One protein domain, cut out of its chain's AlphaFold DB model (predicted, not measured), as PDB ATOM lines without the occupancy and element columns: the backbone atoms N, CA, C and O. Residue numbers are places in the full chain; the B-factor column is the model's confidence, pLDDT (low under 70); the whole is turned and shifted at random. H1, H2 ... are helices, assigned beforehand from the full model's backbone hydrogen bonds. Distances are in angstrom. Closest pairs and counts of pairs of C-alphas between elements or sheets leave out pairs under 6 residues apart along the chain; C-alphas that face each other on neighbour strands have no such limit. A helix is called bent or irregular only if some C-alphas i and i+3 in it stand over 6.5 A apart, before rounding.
ATOM      1  N   PRO A  16     122.968  86.245 131.273       92.00
ATOM      2  CA  PRO A  16     122.781  86.795 132.619       92.00
ATOM      3  C   PRO A  16     123.827  86.333 133.644       92.00
ATOM      4  O   PRO A  16     124.371  87.143 134.388       92.00
ATOM      5  N   GLN A  17     124.162  85.040 133.654       91.44
ATOM      6  CA  GLN A  17     125.177  84.486 134.553       91.44
ATOM      7  C   GLN A  17     126.583  84.964 134.178       91.44
ATOM      8  O   GLN A  17     127.430  85.118 135.055       91.44
ATOM      9  N   ARG A  18     126.846  85.216 132.887       90.38
ATOM     10  CA  ARG A  18     128.108  85.830 132.448       90.38
ATOM     11  C   ARG A  18     128.239  87.265 132.953       90.38
ATOM     12  O   ARG A  18     129.314  87.609 133.431       90.38
ATOM     13  N   MET A  19     127.166  88.058 132.902       92.56
ATOM     14  CA  MET A  19     127.160  89.418 133.455       92.56
ATOM     15  C   MET A  19     127.410  89.403 134.966       92.56
ATOM     16  O   MET A  19     128.292  90.110 135.440       92.56
ATOM     17  N   HIS A  20     126.709  88.538 135.705       93.69
ATOM     18  CA  HIS A  20     126.902  88.391 137.149       93.69
ATOM     19  C   HIS A  20     128.347  88.002 137.512       93.69
ATOM     20  O   HIS A  20     128.985  88.671 138.318       93.69
ATOM     21  N   ARG A  21     128.909  86.967 136.870       92.44
ATOM     22  CA  ARG A  21     130.296  86.528 137.121       92.44
ATOM     23  C   ARG A  21     131.334  87.570 136.708       92.44
ATOM     24  O   ARG A  21     132.357  87.710 137.373       92.44
ATOM     25  N   GLY A  22     131.089  88.280 135.606       90.75
ATOM     26  CA  GLY A  22     131.953  89.365 135.146       90.75
ATOM     27  C   GLY A  22     132.008  90.509 136.157       90.75
ATOM     28  O   GLY A  22     133.097  90.971 136.488       90.75
ATOM     29  N   LEU A  23     130.851  90.900 136.703       93.31
ATOM     30  CA  LEU A  23     130.770  91.873 137.792       93.31
ATOM     31  C   LEU A  23     131.465  91.366 139.059       93.31
ATOM     32  O   LEU A  23     132.282  92.093 139.606       93.31
ATOM     33  N   ASP A  24     131.213  90.129 139.495       94.81
ATOM     34  CA  ASP A  24     131.873  89.557 140.682       94.81
ATOM     35  C   ASP A  24     133.401  89.598 140.550       94.81
ATOM     36  O   ASP A  24     134.103  90.073 141.440       94.81
ATOM     37  N   THR A  25     133.914  89.194 139.386       93.75
ATOM     38  CA  THR A  25     135.353  89.217 139.092       93.75
ATOM     39  C   THR A  25     135.911  90.639 139.149       93.75
ATOM     40  O   THR A  25     136.914  90.875 139.818       93.75
ATOM     41  N   LEU A  26     135.252  91.597 138.487       90.69
ATOM     42  CA  LEU A  26     135.665  93.001 138.489       90.69
ATOM     43  C   LEU A  26     135.703  93.578 139.911       90.69
ATOM     44  O   LEU A  26     136.703  94.172 140.308       90.69
ATOM     45  N   LEU A  27     134.632  93.389 140.684       94.12
ATOM     46  CA  LEU A  27     134.517  93.936 142.036       94.12
ATOM     47  C   LEU A  27     135.555  93.322 142.980       94.12
ATOM     48  O   LEU A  27     136.134  94.039 143.788       94.12
ATOM     49  N   ARG A  28     135.842  92.021 142.849       94.62
ATOM     50  CA  ARG A  28     136.890  91.347 143.631       94.62
ATOM     51  C   ARG A  28     138.290  91.841 143.293       94.62
ATOM     52  O   ARG A  28     139.081  92.021 144.209       94.62
ATOM     53  N   ILE A  29     138.590  92.080 142.014       91.12
ATOM     54  CA  ILE A  29     139.883  92.642 141.596       91.12
ATOM     55  C   ILE A  29     140.083  94.027 142.219       91.12
ATOM     56  O   ILE A  29     141.138  94.300 142.783       91.12
ATOM     57  N   LEU A  30     139.058  94.881 142.169       90.75
ATOM     58  CA  LEU A  30     139.120  96.222 142.759       90.75
ATOM     59  C   LEU A  30     139.205  96.188 144.293       90.75
ATOM     60  O   LEU A  30     139.870  97.029 144.891       90.75
ATOM     61  N   ALA A  31     138.551  95.218 144.929       94.31
ATOM     62  CA  ALA A  31     138.575  95.044 146.376       94.31
ATOM     63  C   ALA A  31     139.895  94.467 146.903       94.31
ATOM     64  O   ALA A  31     140.264  94.760 148.038       94.31
ATOM     65  N   ALA A  32     140.585  93.647 146.105       94.56
ATOM     66  CA  ALA A  32     141.841  93.010 146.496       94.56
ATOM     67  C   ALA A  32     142.973  94.027 146.682       94.56
ATOM     68  O   ALA A  32     143.770  93.879 147.601       94.56
ATOM     69  N   GLU A  33     143.007  95.077 145.857       90.38
ATOM     70  CA  GLU A  33     144.044  96.112 145.901       90.38
ATOM     71  C   GLU A  33     143.423  97.525 145.924       90.38
ATOM     72  O   GLU A  33     143.433  98.228 144.909       90.38
ATOM     73  N   PRO A  34     142.882  97.990 147.072       85.12
ATOM     74  CA  PRO A  34     142.182  99.276 147.178       85.12
ATOM     75  C   PRO A  34     143.011 100.488 146.741       85.12
ATOM     76  O   PRO A  34     142.487 101.404 146.106       85.12
ATOM     77  N   ALA A  35     144.311 100.485 147.047       83.19
ATOM     78  CA  ALA A  35     145.223 101.549 146.636       83.19
ATOM     79  C   ALA A  35     145.364 101.594 145.106       83.19
ATOM     80  O   ALA A  35     145.269 102.662 144.506       83.19
ATOM     81  N   PHE A  36     145.507 100.435 144.460       81.31
ATOM     82  CA  PHE A  36     145.570 100.346 143.003       81.31
ATOM     83  C   PHE A  36     144.233 100.714 142.346       81.31
ATOM     84  O   PHE A  36     144.214 101.410 141.333       81.31
ATOM     85  N   ALA A  37     143.109 100.309 142.940       82.50
ATOM     86  CA  ALA A  37     141.783 100.701 142.473       82.50
ATOM     87  C   ALA A  37     141.609 102.229 142.485       82.50
ATOM     88  O   ALA A  37     141.089 102.784 141.518       82.50
ATOM     89  N   ALA A  38     142.091 102.917 143.527       80.88
ATOM     90  CA  ALA A  38     142.067 104.378 143.600       80.88
ATOM     91  C   ALA A  38     142.873 105.031 142.471       80.88
ATOM     92  O   ALA A  38     142.351 105.916 141.792       80.88
ATOM     93  N   LEU A  39     144.082 104.536 142.188       76.56
ATOM     94  CA  LEU A  39     144.878 105.002 141.046       76.56
ATOM     95  C   LEU A  39     144.125 104.791 139.719       76.56
ATOM     96  O   LEU A  39     143.959 105.713 138.921       76.56
ATOM     97  N   ALA A  40     143.594 103.587 139.498       72.62
ATOM     98  CA  ALA A  40     142.938 103.219 138.244       72.62
ATOM     99  C   ALA A  40     141.604 103.952 138.000       72.62
ATOM    100  O   ALA A  40     141.257 104.244 136.857       72.62
ATOM    101  N   VAL A  41     140.835 104.232 139.056       74.06
ATOM    102  CA  VAL A  41     139.472 104.777 138.949       74.06
ATOM    103  C   VAL A  41     139.428 106.288 139.185       74.06
ATOM    104  O   VAL A  41     138.653 106.977 138.521       74.06
ATOM    105  N   VAL A  42     140.240 106.821 140.105       69.12
ATOM    106  CA  VAL A  42     140.192 108.231 140.528       69.12
ATOM    107  C   VAL A  42     141.244 109.069 139.806       69.12
ATOM    108  O   VAL A  42     140.906 110.129 139.276       69.12
ATOM    109  N   GLU A  43     142.494 108.608 139.704       61.41
ATOM    110  CA  GLU A  43     143.551 109.411 139.065       61.41
ATOM    111  C   GLU A  43     143.368 109.529 137.548       61.41
ATOM    112  O   GLU A  43     143.597 110.599 136.980       61.41
ATOM    113  N   VAL A  44     142.822 108.494 136.898       60.25
ATOM    114  CA  VAL A  44     142.403 108.556 135.485       60.25
ATOM    115  C   VAL A  44     141.347 109.649 135.254       60.25
ATOM    116  O   VAL A  44     141.287 110.222 134.165       60.25
ATOM    117  N   LEU A  45     140.545 109.989 136.274       54.91
ATOM    118  CA  LEU A  45     139.500 111.016 136.208       54.91
ATOM    119  C   LEU A  45     139.958 112.435 136.592       54.91
ATOM    120  O   LEU A  45     139.309 113.407 136.194       54.91
ATOM    121  N   ALA A  46     141.072 112.581 137.311       59.50
ATOM    122  CA  ALA A  46     141.577 113.878 137.768       59.50
ATOM    123  C   ALA A  46     142.218 114.727 136.643       59.50
ATOM    124  O   ALA A  46     142.375 115.940 136.786       59.50
ATOM    125  N   ALA A  47     142.534 114.134 135.484       58.53
ATOM    126  CA  ALA A  47     143.293 114.759 134.391       58.53
ATOM    127  C   ALA A  47     142.489 115.703 133.449       58.53
ATOM    128  O   ALA A  47     142.761 115.792 132.245       58.53
ATOM    129  N   GLY A  48     141.480 116.421 133.957       60.81
ATOM    130  CA  GLY A  48     140.757 117.456 133.200       60.81
ATOM    131  C   GLY A  48     139.900 116.931 132.025       60.81
ATOM    132  O   GLY A  48     139.412 115.806 132.060       60.81
ATOM    133  N   PRO A  49     139.646 117.715 130.957       65.56
ATOM    134  CA  PRO A  49     138.767 117.319 129.842       65.56
ATOM    135  C   PRO A  49     139.129 115.984 129.164       65.56
ATOM    136  O   PRO A  49     138.238 115.276 128.695       65.56
ATOM    137  N   ARG A  50     140.415 115.604 129.163       62.31
ATOM    138  CA  ARG A  50     140.893 114.298 128.672       62.31
ATOM    139  C   ARG A  50     140.367 113.133 129.506       62.31
ATOM    140  O   ARG A  50     140.040 112.088 128.958       62.31
ATOM    141  N   ALA A  51     140.204 113.347 130.803       65.31
ATOM    142  CA  ALA A  51     139.673 112.374 131.739       65.31
ATOM    143  C   ALA A  51     138.199 112.035 131.452       65.31
ATOM    144  O   ALA A  51     137.787 110.878 131.501       65.31
ATOM    145  N   ARG A  52     137.405 113.036 131.041       66.88
ATOM    146  CA  ARG A  52     136.014 112.833 130.594       66.88
ATOM    147  C   ARG A  52     135.926 112.047 129.285       66.88
ATOM    148  O   ARG A  52     135.043 111.205 129.150       66.88
ATOM    149  N   ALA A  53     136.834 112.299 128.341       69.75
ATOM    150  CA  ALA A  53     136.903 111.553 127.084       69.75
ATOM    151  C   ALA A  53     137.361 110.101 127.305       69.75
ATOM    152  O   ALA A  53     136.738 109.183 126.781       69.75
ATOM    153  N   CYS A  54     138.377 109.888 128.146       67.50
ATOM    154  CA  CYS A  54     138.830 108.556 128.551       67.50
ATOM    155  C   CYS A  54     137.711 107.784 129.260       67.50
ATOM    156  O   CYS A  54     137.440 106.637 128.917       67.50
ATOM    157  N   ARG A  55     136.971 108.445 130.165       70.56
ATOM    158  CA  ARG A  55     135.765 107.877 130.775       70.56
ATOM    159  C   ARG A  55     134.748 107.466 129.719       70.56
ATOM    160  O   ARG A  55     134.257 106.351 129.788       70.56
ATOM    161  N   ARG A  56     134.427 108.327 128.749       73.62
ATOM    162  CA  ARG A  56     133.482 107.983 127.675       73.62
ATOM    163  C   ARG A  56     133.942 106.740 126.912       73.62
ATOM    164  O   ARG A  56     133.180 105.792 126.837       73.62
ATOM    165  N   GLN A  57     135.196 106.709 126.467       75.00
ATOM    166  CA  GLN A  57     135.769 105.564 125.749       75.00
ATOM    167  C   GLN A  57     135.745 104.273 126.576       75.00
ATOM    168  O   GLN A  57     135.451 103.206 126.047       75.00
ATOM    169  N   LEU A  58     136.030 104.367 127.877       73.00
ATOM    170  CA  LEU A  58     135.958 103.233 128.791       73.00
ATOM    171  C   LEU A  58     134.517 102.716 128.921       73.00
ATOM    172  O   LEU A  58     134.297 101.510 128.866       73.00
ATOM    173  N   LEU A  59     133.533 103.611 129.063       76.25
ATOM    174  CA  LEU A  59     132.117 103.233 129.130       76.25
ATOM    175  C   LEU A  59     131.637 102.620 127.802       76.25
ATOM    176  O   LEU A  59     130.969 101.589 127.827       76.25
ATOM    177  N   ASP A  60     132.052 103.173 126.661       79.69
ATOM    178  CA  ASP A  60     131.723 102.644 125.330       79.69
ATOM    179  C   ASP A  60     132.310 101.236 125.132       79.69
ATOM    180  O   ASP A  60     131.658 100.350 124.578       79.69
ATOM    181  N   ALA A  61     133.512 100.975 125.661       78.38
ATOM    182  CA  ALA A  61     134.115  99.642 125.636       78.38
ATOM    183  C   ALA A  61     133.285  98.605 126.416       78.38
ATOM    184  O   ALA A  61     133.274  97.432 126.043       78.38
ATOM    185  N   TYR A  62     132.543  99.011 127.454       80.69
ATOM    186  CA  TYR A  62     131.646  98.110 128.187       80.69
ATOM    187  C   TYR A  62     130.335  97.814 127.441       80.69
ATOM    188  O   TYR A  62     129.719  96.775 127.698       80.69
ATOM    189  N   ALA A  63     129.924  98.646 126.479       83.88
ATOM    190  CA  ALA A  63     128.705  98.416 125.698       83.88
ATOM    191  C   ALA A  63     128.756  97.096 124.905       83.88
ATOM    192  O   ALA A  63     127.730  96.439 124.710       83.88
ATOM    193  N   VAL A  64     129.957  96.626 124.536       83.06
ATOM    194  CA  VAL A  64     130.141  95.353 123.821       83.06
ATOM    195  C   VAL A  64     129.570  94.154 124.591       83.06
ATOM    196  O   VAL A  64     129.043  93.226 123.975       83.06
ATOM    197  N   PHE A  65     129.580  94.178 125.931       82.81
ATOM    198  CA  PHE A  65     129.048  93.085 126.755       82.81
ATOM    199  C   PHE A  65     127.527  92.922 126.619       82.81
ATOM    200  O   PHE A  65     126.998  91.824 126.816       82.81
ATOM    201  N   PHE A  66     126.829  93.986 126.220       85.56
ATOM    202  CA  PHE A  66     125.381  94.005 126.037       85.56
ATOM    203  C   PHE A  66     124.949  93.558 124.635       85.56
ATOM    204  O   PHE A  66     123.796  93.180 124.448       85.56
ATOM    205  N   THR A  67     125.866  93.489 123.663       83.75
ATOM    206  CA  THR A  67     125.559  92.996 122.300       83.75
ATOM    207  C   THR A  67     125.143  91.522 122.284       83.75
ATOM    208  O   THR A  67     124.376  91.093 121.424       83.75
ATOM    209  N   ALA A  68     125.604  90.751 123.274       82.75
ATOM    210  CA  ALA A  68     125.252  89.349 123.474       82.75
ATOM    211  C   ALA A  68     123.952  89.152 124.281       82.75
ATOM    212  O   ALA A  68     123.608  88.010 124.606       82.75
ATOM    213  N   VAL A  78     116.061  97.051 124.238       88.00
ATOM    214  CA  VAL A  78     116.502  98.068 125.201       88.00
ATOM    215  C   VAL A  78     117.151  99.218 124.416       88.00
ATOM    216  O   VAL A  78     118.042  98.936 123.615       88.00
ATOM    217  N   PRO A  79     116.721 100.481 124.601       90.25
ATOM    218  CA  PRO A  79     117.337 101.624 123.929       90.25
ATOM    219  C   PRO A  79     118.804 101.805 124.330       90.25
ATOM    220  O   PRO A  79     119.133 101.647 125.505       90.25
ATOM    221  N   ASP A  80     119.662 102.229 123.401       87.06
ATOM    222  CA  ASP A  80     121.101 102.415 123.661       87.06
ATOM    223  C   ASP A  80     121.363 103.373 124.835       87.06
ATOM    224  O   ASP A  80     122.158 103.072 125.720       87.06
ATOM    225  N   GLY A  81     120.589 104.459 124.946       88.06
ATOM    226  CA  GLY A  81     120.702 105.393 126.074       88.06
ATOM    227  C   GLY A  81     120.402 104.770 127.447       88.06
ATOM    228  O   GLY A  81     120.896 105.253 128.464       88.06
ATOM    229  N   VAL A  82     119.630 103.676 127.504       90.94
ATOM    230  CA  VAL A  82     119.426 102.905 128.743       90.94
ATOM    231  C   VAL A  82     120.661 102.062 129.058       90.94
ATOM    232  O   VAL A  82     121.042 101.963 130.222       90.94
ATOM    233  N   VAL A  83     121.314 101.493 128.041       89.62
ATOM    234  CA  VAL A  83     122.581 100.763 128.201       89.62
ATOM    235  C   VAL A  83     123.661 101.696 128.745       89.62
ATOM    236  O   VAL A  83     124.301 101.377 129.748       89.62
ATOM    237  N   ASP A  84     123.780 102.892 128.166       87.94
ATOM    238  CA  ASP A  84     124.711 103.925 128.624       87.94
ATOM    239  C   ASP A  84     124.443 104.338 130.074       87.94
ATOM    240  O   ASP A  84     125.374 104.469 130.873       87.94
ATOM    241  N   ALA A  85     123.169 104.516 130.440       90.81
ATOM    242  CA  ALA A  85     122.774 104.871 131.799       90.81
ATOM    243  C   ALA A  85     123.107 103.763 132.811       90.81
ATOM    244  O   ALA A  85     123.606 104.055 133.898       90.81
ATOM    245  N   VAL A  86     122.888 102.494 132.453       93.00
ATOM    246  CA  VAL A  86     123.257 101.336 133.283       93.00
ATOM    247  C   VAL A  86     124.767 101.284 133.495       93.00
ATOM    248  O   VAL A  86     125.221 101.183 134.636       93.00
ATOM    249  N   ILE A  87     125.551 101.396 132.421       90.50
ATOM    250  CA  ILE A  87     127.018 101.388 132.481       90.50
ATOM    251  C   ILE A  87     127.522 102.555 133.344       90.50
ATOM    252  O   ILE A  87     128.363 102.363 134.226       90.50
ATOM    253  N   ALA A  88     126.965 103.753 133.151       88.62
ATOM    254  CA  ALA A  88     127.291 104.924 133.958       88.62
ATOM    255  C   ALA A  88     126.921 104.740 135.442       88.62
ATOM    256  O   ALA A  88     127.681 105.181 136.306       88.62
ATOM    257  N   GLY A  89     125.799 104.080 135.740       91.81
ATOM    258  CA  GLY A  89     125.358 103.765 137.099       91.81
ATOM    259  C   GLY A  89     126.285 102.778 137.809       91.81
ATOM    260  O   GLY A  89     126.724 103.051 138.926       91.81
ATOM    261  N   VAL A  90     126.659 101.678 137.141       93.00
ATOM    262  CA  VAL A  90     127.635 100.706 137.670       93.00
ATOM    263  C   VAL A  90     128.964 101.394 137.968       93.00
ATOM    264  O   VAL A  90     129.510 101.256 139.063       93.00
ATOM    265  N   TYR A  91     129.456 102.190 137.018       89.31
ATOM    266  CA  TYR A  91     130.686 102.951 137.196       89.31
ATOM    267  C   TYR A  91     130.593 103.947 138.359       89.31
ATOM    268  O   TYR A  91     131.541 104.078 139.127       89.31
ATOM    269  N   GLY A  92     129.458 104.636 138.517       90.44
ATOM    270  CA  GLY A  92     129.232 105.588 139.605       90.44
ATOM    271  C   GLY A  92     129.338 104.950 140.991       90.44
ATOM    272  O   GLY A  92     130.000 105.509 141.859       90.44
ATOM    273  N   VAL A  93     128.760 103.759 141.178       93.94
ATOM    274  CA  VAL A  93     128.874 103.003 142.439       93.94
ATOM    275  C   VAL A  93     130.322 102.596 142.708       93.94
ATOM    276  O   VAL A  93     130.804 102.753 143.827       93.94
ATOM    277  N   ILE A  94     131.029 102.106 141.686       92.12
ATOM    278  CA  ILE A  94     132.444 101.736 141.819       92.12
ATOM    279  C   ILE A  94     133.279 102.955 142.220       92.12
ATOM    280  O   ILE A  94     134.065 102.885 143.161       92.12
ATOM    281  N   TYR A  95     133.084 104.076 141.528       89.94
ATOM    282  CA  TYR A  95     133.790 105.321 141.802       89.94
ATOM    283  C   TYR A  95     133.547 105.820 143.232       89.94
ATOM    284  O   TYR A  95     134.505 106.172 143.917       89.94
ATOM    285  N   ASP A  96     132.299 105.826 143.700       92.06
ATOM    286  CA  ASP A  96     131.941 106.252 145.059       92.06
ATOM    287  C   ASP A  96     132.686 105.434 146.124       92.06
ATOM    288  O   ASP A  96     133.390 105.985 146.969       92.06
ATOM    289  N   PHE A  97     132.636 104.105 146.025       93.94
ATOM    290  CA  PHE A  97     133.317 103.217 146.967       93.94
ATOM    291  C   PHE A  97     134.835 103.384 146.916       93.94
ATOM    292  O   PHE A  97     135.487 103.446 147.952       93.94
ATOM    293  N   VAL A  98     135.420 103.479 145.724       91.31
ATOM    294  CA  VAL A  98     136.873 103.625 145.591       91.31
ATOM    295  C   VAL A  98     137.349 104.982 146.122       91.31
ATOM    296  O   VAL A  98     138.292 105.033 146.909       91.31
ATOM    297  N   SER A  99     136.683 106.075 145.742       88.56
ATOM    298  CA  SER A  99     137.053 107.440 146.152       88.56
ATOM    299  C   SER A  99     136.872 107.708 147.647       88.56
ATOM    300  O   SER A  99     137.552 108.570 148.197       88.56
ATOM    301  N   THR A 100     136.008 106.945 148.320       91.31
ATOM    302  CA  THR A 100     135.796 107.018 149.774       91.31
ATOM    303  C   THR A 100     136.635 106.004 150.562       91.31
ATOM    304  O   THR A 100     136.464 105.879 151.771       91.31
ATOM    305  N   GLY A 101     137.552 105.278 149.906       91.44
ATOM    306  CA  GLY A 101     138.419 104.287 150.559       91.44
ATOM    307  C   GLY A 101     137.713 102.979 150.937       91.44
ATOM    308  O   GLY A 101     138.259 102.168 151.678       91.44
ATOM    309  N   ARG A 102     136.511 102.747 150.406       94.81
ATOM    310  CA  ARG A 102     135.641 101.593 150.679       94.81
ATOM    311  C   ARG A 102     135.713 100.519 149.594       94.81
ATOM    312  O   ARG A 102     134.825  99.677 149.494       94.81
ATOM    313  N   ALA A 103     136.764 100.503 148.772       94.06
ATOM    314  CA  ALA A 103     136.900  99.544 147.669       94.06
ATOM    315  C   ALA A 103     136.790  98.075 148.132       94.06
ATOM    316  O   ALA A 103     136.206  97.256 147.427       94.06
ATOM    317  N   ALA A 104     137.261  97.752 149.342       94.62
ATOM    318  CA  ALA A 104     137.145  96.415 149.931       94.62
ATOM    319  C   ALA A 104     135.684  95.942 150.127       94.62
ATOM    320  O   ALA A 104     135.419  94.743 150.161       94.62
ATOM    321  N   GLU A 105     134.724  96.869 150.220       95.75
ATOM    322  CA  GLU A 105     133.293  96.577 150.377       95.75
ATOM    323  C   GLU A 105     132.572  96.355 149.034       95.75
ATOM    324  O   GLU A 105     131.425  95.909 149.017       95.75
ATOM    325  N   LEU A 106     133.218  96.621 147.891       94.69
ATOM    326  CA  LEU A 106     132.609  96.497 146.558       94.69
ATOM    327  C   LEU A 106     131.907  95.155 146.285       94.69
ATOM    328  O   LEU A 106     130.816  95.187 145.709       94.69
ATOM    329  N   PRO A 107     132.438  93.984 146.698       96.06
ATOM    330  CA  PRO A 107     131.775  92.703 146.460       96.06
ATOM    331  C   PRO A 107     130.382  92.614 147.097       96.06
ATOM    332  O   PRO A 107     129.527  91.888 146.598       96.06
ATOM    333  N   GLN A 108     130.109  93.393 148.149       95.88
ATOM    334  CA  GLN A 108     128.789  93.452 148.788       95.88
ATOM    335  C   GLN A 108     127.731  94.099 147.881       95.88
ATOM    336  O   GLN A 108     126.539  93.858 148.054       95.88
ATOM    337  N   ARG A 109     128.143  94.889 146.879       97.06
ATOM    338  CA  ARG A 109     127.245  95.528 145.900       97.06
ATOM    339  C   ARG A 109     126.954  94.661 144.677       97.06
ATOM    340  O   ARG A 109     126.207  95.089 143.800       97.06
ATOM    341  N   LEU A 110     127.499  93.444 144.609       96.62
ATOM    342  CA  LEU A 110     127.321  92.550 143.464       96.62
ATOM    343  C   LEU A 110     125.844  92.305 143.128       96.62
ATOM    344  O   LEU A 110     125.478  92.349 141.952       96.62
ATOM    345  N   GLY A 111     125.003  92.065 144.138       96.12
ATOM    346  CA  GLY A 111     123.570  91.829 143.946       96.12
ATOM    347  C   GLY A 111     122.882  93.023 143.284       96.12
ATOM    348  O   GLY A 111     122.284  92.878 142.219       96.12
ATOM    349  N   ASP A 112     123.055  94.217 143.852       96.56
ATOM    350  CA  ASP A 112     122.474  95.461 143.333       96.56
ATOM    351  C   ASP A 112     122.919  95.751 141.897       96.56
ATOM    352  O   ASP A 112     122.102  96.066 141.031       96.56
ATOM    353  N   LEU A 113     124.221  95.619 141.628       96.62
ATOM    354  CA  LEU A 113     124.799  95.897 140.314       96.62
ATOM    355  C   LEU A 113     124.358  94.863 139.275       96.62
ATOM    356  O   LEU A 113     124.053  95.220 138.138       96.62
ATOM    357  N   THR A 114     124.247  93.593 139.670       96.44
ATOM    358  CA  THR A 114     123.688  92.539 138.813       96.44
ATOM    359  C   THR A 114     122.223  92.822 138.494       96.44
ATOM    360  O   THR A 114     121.816  92.725 137.336       96.44
ATOM    361  N   TYR A 115     121.426  93.195 139.497       96.56
ATOM    362  CA  TYR A 115     120.019  93.536 139.312       96.56
ATOM    363  C   TYR A 115     119.866  94.716 138.346       96.56
ATOM    364  O   TYR A 115     119.176  94.587 137.334       96.56
ATOM    365  N   LEU A 116     120.575  95.820 138.600       96.06
ATOM    366  CA  LEU A 116     120.570  97.021 137.763       96.06
ATOM    367  C   LEU A 116     120.863  96.698 136.291       96.06
ATOM    368  O   LEU A 116     120.149  97.156 135.401       96.06
ATOM    369  N   VAL A 117     121.889  95.880 136.042       94.94
ATOM    370  CA  VAL A 117     122.316  95.492 134.691       94.94
ATOM    371  C   VAL A 117     121.277  94.636 133.971       94.94
ATOM    372  O   VAL A 117     121.102  94.758 132.757       94.94
ATOM    373  N   LEU A 118     120.590  93.751 134.691       94.06
ATOM    374  CA  LEU A 118     119.724  92.745 134.085       94.06
ATOM    375  C   LEU A 118     118.261  93.169 133.974       94.06
ATOM    376  O   LEU A 118     117.571  92.663 133.089       94.06
ATOM    377  N   VAL A 119     117.774  94.077 134.824       93.75
ATOM    378  CA  VAL A 119     116.365  94.517 134.838       93.75
ATOM    379  C   VAL A 119     115.847  94.957 133.466       93.75
ATOM    380  O   VAL A 119     114.779  94.467 133.094       93.75
ATOM    381  N   PRO A 120     116.564  95.787 132.678       91.12
ATOM    382  CA  PRO A 120     116.067  96.232 131.374       91.12
ATOM    383  C   PRO A 120     115.815  95.084 130.389       91.12
ATOM    384  O   PRO A 120     114.959  95.186 129.516       91.12
ATOM    385  N   TYR A 121     116.533  93.970 130.546       89.50
ATOM    386  CA  TYR A 121     116.468  92.818 129.646       89.50
ATOM    387  C   TYR A 121     115.555  91.718 130.172       89.50
ATOM    388  O   TYR A 121     114.856  91.053 129.405       89.50
ATOM    389  N   LEU A 122     115.601  91.481 131.484       89.00
ATOM    390  CA  LEU A 122     114.985  90.329 132.120       89.00
ATOM    391  C   LEU A 122     113.670  90.646 132.827       89.00
ATOM    392  O   LEU A 122     112.856  89.734 133.007       89.00
ATOM    393  N   GLY A 123     113.433  91.911 133.155       89.81
ATOM    394  CA  GLY A 123     112.406  92.331 134.096       89.81
ATOM    395  C   GLY A 123     112.792  92.024 135.554       89.81
ATOM    396  O   GLY A 123     113.719  91.244 135.805       89.81
ATOM    397  N   PRO A 124     112.069  92.602 136.531       91.44
ATOM    398  CA  PRO A 124     112.471  92.600 137.942       91.44
ATOM    399  C   PRO A 124     112.665  91.204 138.544       91.44
ATOM    400  O   PRO A 124     113.706  90.912 139.124       91.44
ATOM    401  N   ALA A 125     111.697  90.302 138.354       91.50
ATOM    402  CA  ALA A 125     111.709  88.990 139.007       91.50
ATOM    403  C   ALA A 125     112.864  88.092 138.534       91.50
ATOM    404  O   ALA A 125     113.497  87.406 139.332       91.50
ATOM    405  N   ALA A 126     113.144  88.078 137.229       90.00
ATOM    406  CA  ALA A 126     114.230  87.270 136.684       90.00
ATOM    407  C   ALA A 126     115.607  87.877 136.985       90.00
ATOM    408  O   ALA A 126     116.545  87.124 137.236       90.00
ATOM    409  N   ALA A 127     115.724  89.208 137.013       92.81
ATOM    410  CA  ALA A 127     116.947  89.884 137.438       92.81
ATOM    411  C   ALA A 127     117.275  89.602 138.915       92.81
ATOM    412  O   ALA A 127     118.420  89.288 139.224       92.81
ATOM    413  N   ALA A 128     116.273  89.633 139.803       94.19
ATOM    414  CA  ALA A 128     116.450  89.374 141.233       94.19
ATOM    415  C   ALA A 128     117.001  87.967 141.528       94.19
ATOM    416  O   ALA A 128     117.921  87.832 142.328       94.19
ATOM    417  N   ARG A 129     116.514  86.931 140.829       93.19
ATOM    418  CA  ARG A 129     117.034  85.557 140.986       93.19
ATOM    419  C   ARG A 129     118.512  85.445 140.622       93.19
ATOM    420  O   ARG A 129     119.298  84.866 141.362       93.19
ATOM    421  N   VAL A 130     118.906  86.043 139.495       92.81
ATOM    422  CA  VAL A 130     120.315  86.035 139.069       92.81
ATOM    423  C   VAL A 130     121.179  86.853 140.031       92.81
ATOM    424  O   VAL A 130     122.284  86.432 140.356       92.81
ATOM    425  N   ALA A 131     120.675  87.990 140.521       92.75
ATOM    426  CA  ALA A 131     121.363  88.831 141.499       92.75
ATOM    427  C   ALA A 131     121.600  88.125 142.843       92.75
ATOM    428  O   ALA A 131     122.649  88.327 143.451       92.75
ATOM    429  N   ALA A 132     120.673  87.266 143.271       90.56
ATOM    430  CA  ALA A 132     120.812  86.436 144.465       90.56
ATOM    431  C   ALA A 132     121.809  85.268 144.296       90.56
ATOM    432  O   ALA A 132     122.090  84.561 145.260       90.56
ATOM    433  N   GLY A 133     122.346  85.051 143.088       78.44
ATOM    434  CA  GLY A 133     123.234  83.925 142.792       78.44
ATOM    435  C   GLY A 133     122.501  82.590 142.633       78.44
ATOM    436  O   GLY A 133     123.139  81.537 142.621       78.44
TER     437      GLY A 133
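Overview. This is residues 16 to 68 and 78 to 133 of the 136 residues of an uncharacterized protein of Actinoplanes sp. ATCC 53533 (UniProt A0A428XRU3). H1, H5 and H4 make the core: H5, kinked near residue 110, runs beside both H1 and H4, opposite ways to each. H2 stands across one end of these three, H3 crosses H4 with its residues 59 to 66, and short H6 folds back on H5 at the other end. The printed part has 109 residues with six named helices, H1 to H6 in chain order, and no named strand: all helix. It is compact, with a radius of gyration of the C-alphas of 14.0 A and spans of 39 by 28 by 18 A.

Along the chain. Find C-alpha 16 at (122.781, 86.795, 132.619); from there H1, residues 16 to 32, runs 24.4 A. Next come H2, residues 34 to 46, and H3, residues 49 to 66, 27.2 A long. H4, residues 80 to 99, spans 28.0 A, and H5, residues 103 to 122, spans 28.4 A. H5 is irregular: C-alphas 104 and 107 are 7.4 A apart. H6, residues 124 to 131, ends at C-alpha 131, (121.363, 88.831, 141.499).

Arrangement. H1 touches H5 at a shallow tilt of 18 degrees, closest at the C-alphas of Ala 31 and Ala 104, 4.1 A. H4 and H5 form a helical hairpin at 11 degrees; their closest C-alphas, Phe 97 and Ala 103, are 5.2 A apart. H2 touches H4, with residues 95 to 99 of H4 alone, at a steep tilt of 58 degrees; the closest C-alphas, Ala 38 and Val 98, are 5.6 A apart. H3 touches H4 at a steep 61 degrees, closest at the C-alphas of Leu 59 and Ile 87, 6.4 A. H5 and H6 form another helical hairpin, at 37 degrees, only just steep; their closest C-alphas, Gly 111 and Ala 131, are 4.5 A apart. H3 and H6 are apart. Every O i to N i+4 pair is within hydrogen-bond range in H1, H4 and H6, but 7 of 9 in H2, 11 of 14 in H3 and 8 of 16 in H5.

Size, cuts and confidence. The two farthest C-alphas, Gly 48 and Ala 125, are 41.1 A apart. Residues 69 to 77 are not printed; C-alphas 68 and 78 stand 12.5 A apart across this cut. Confidence is low, under 70, at residues 42 to 54.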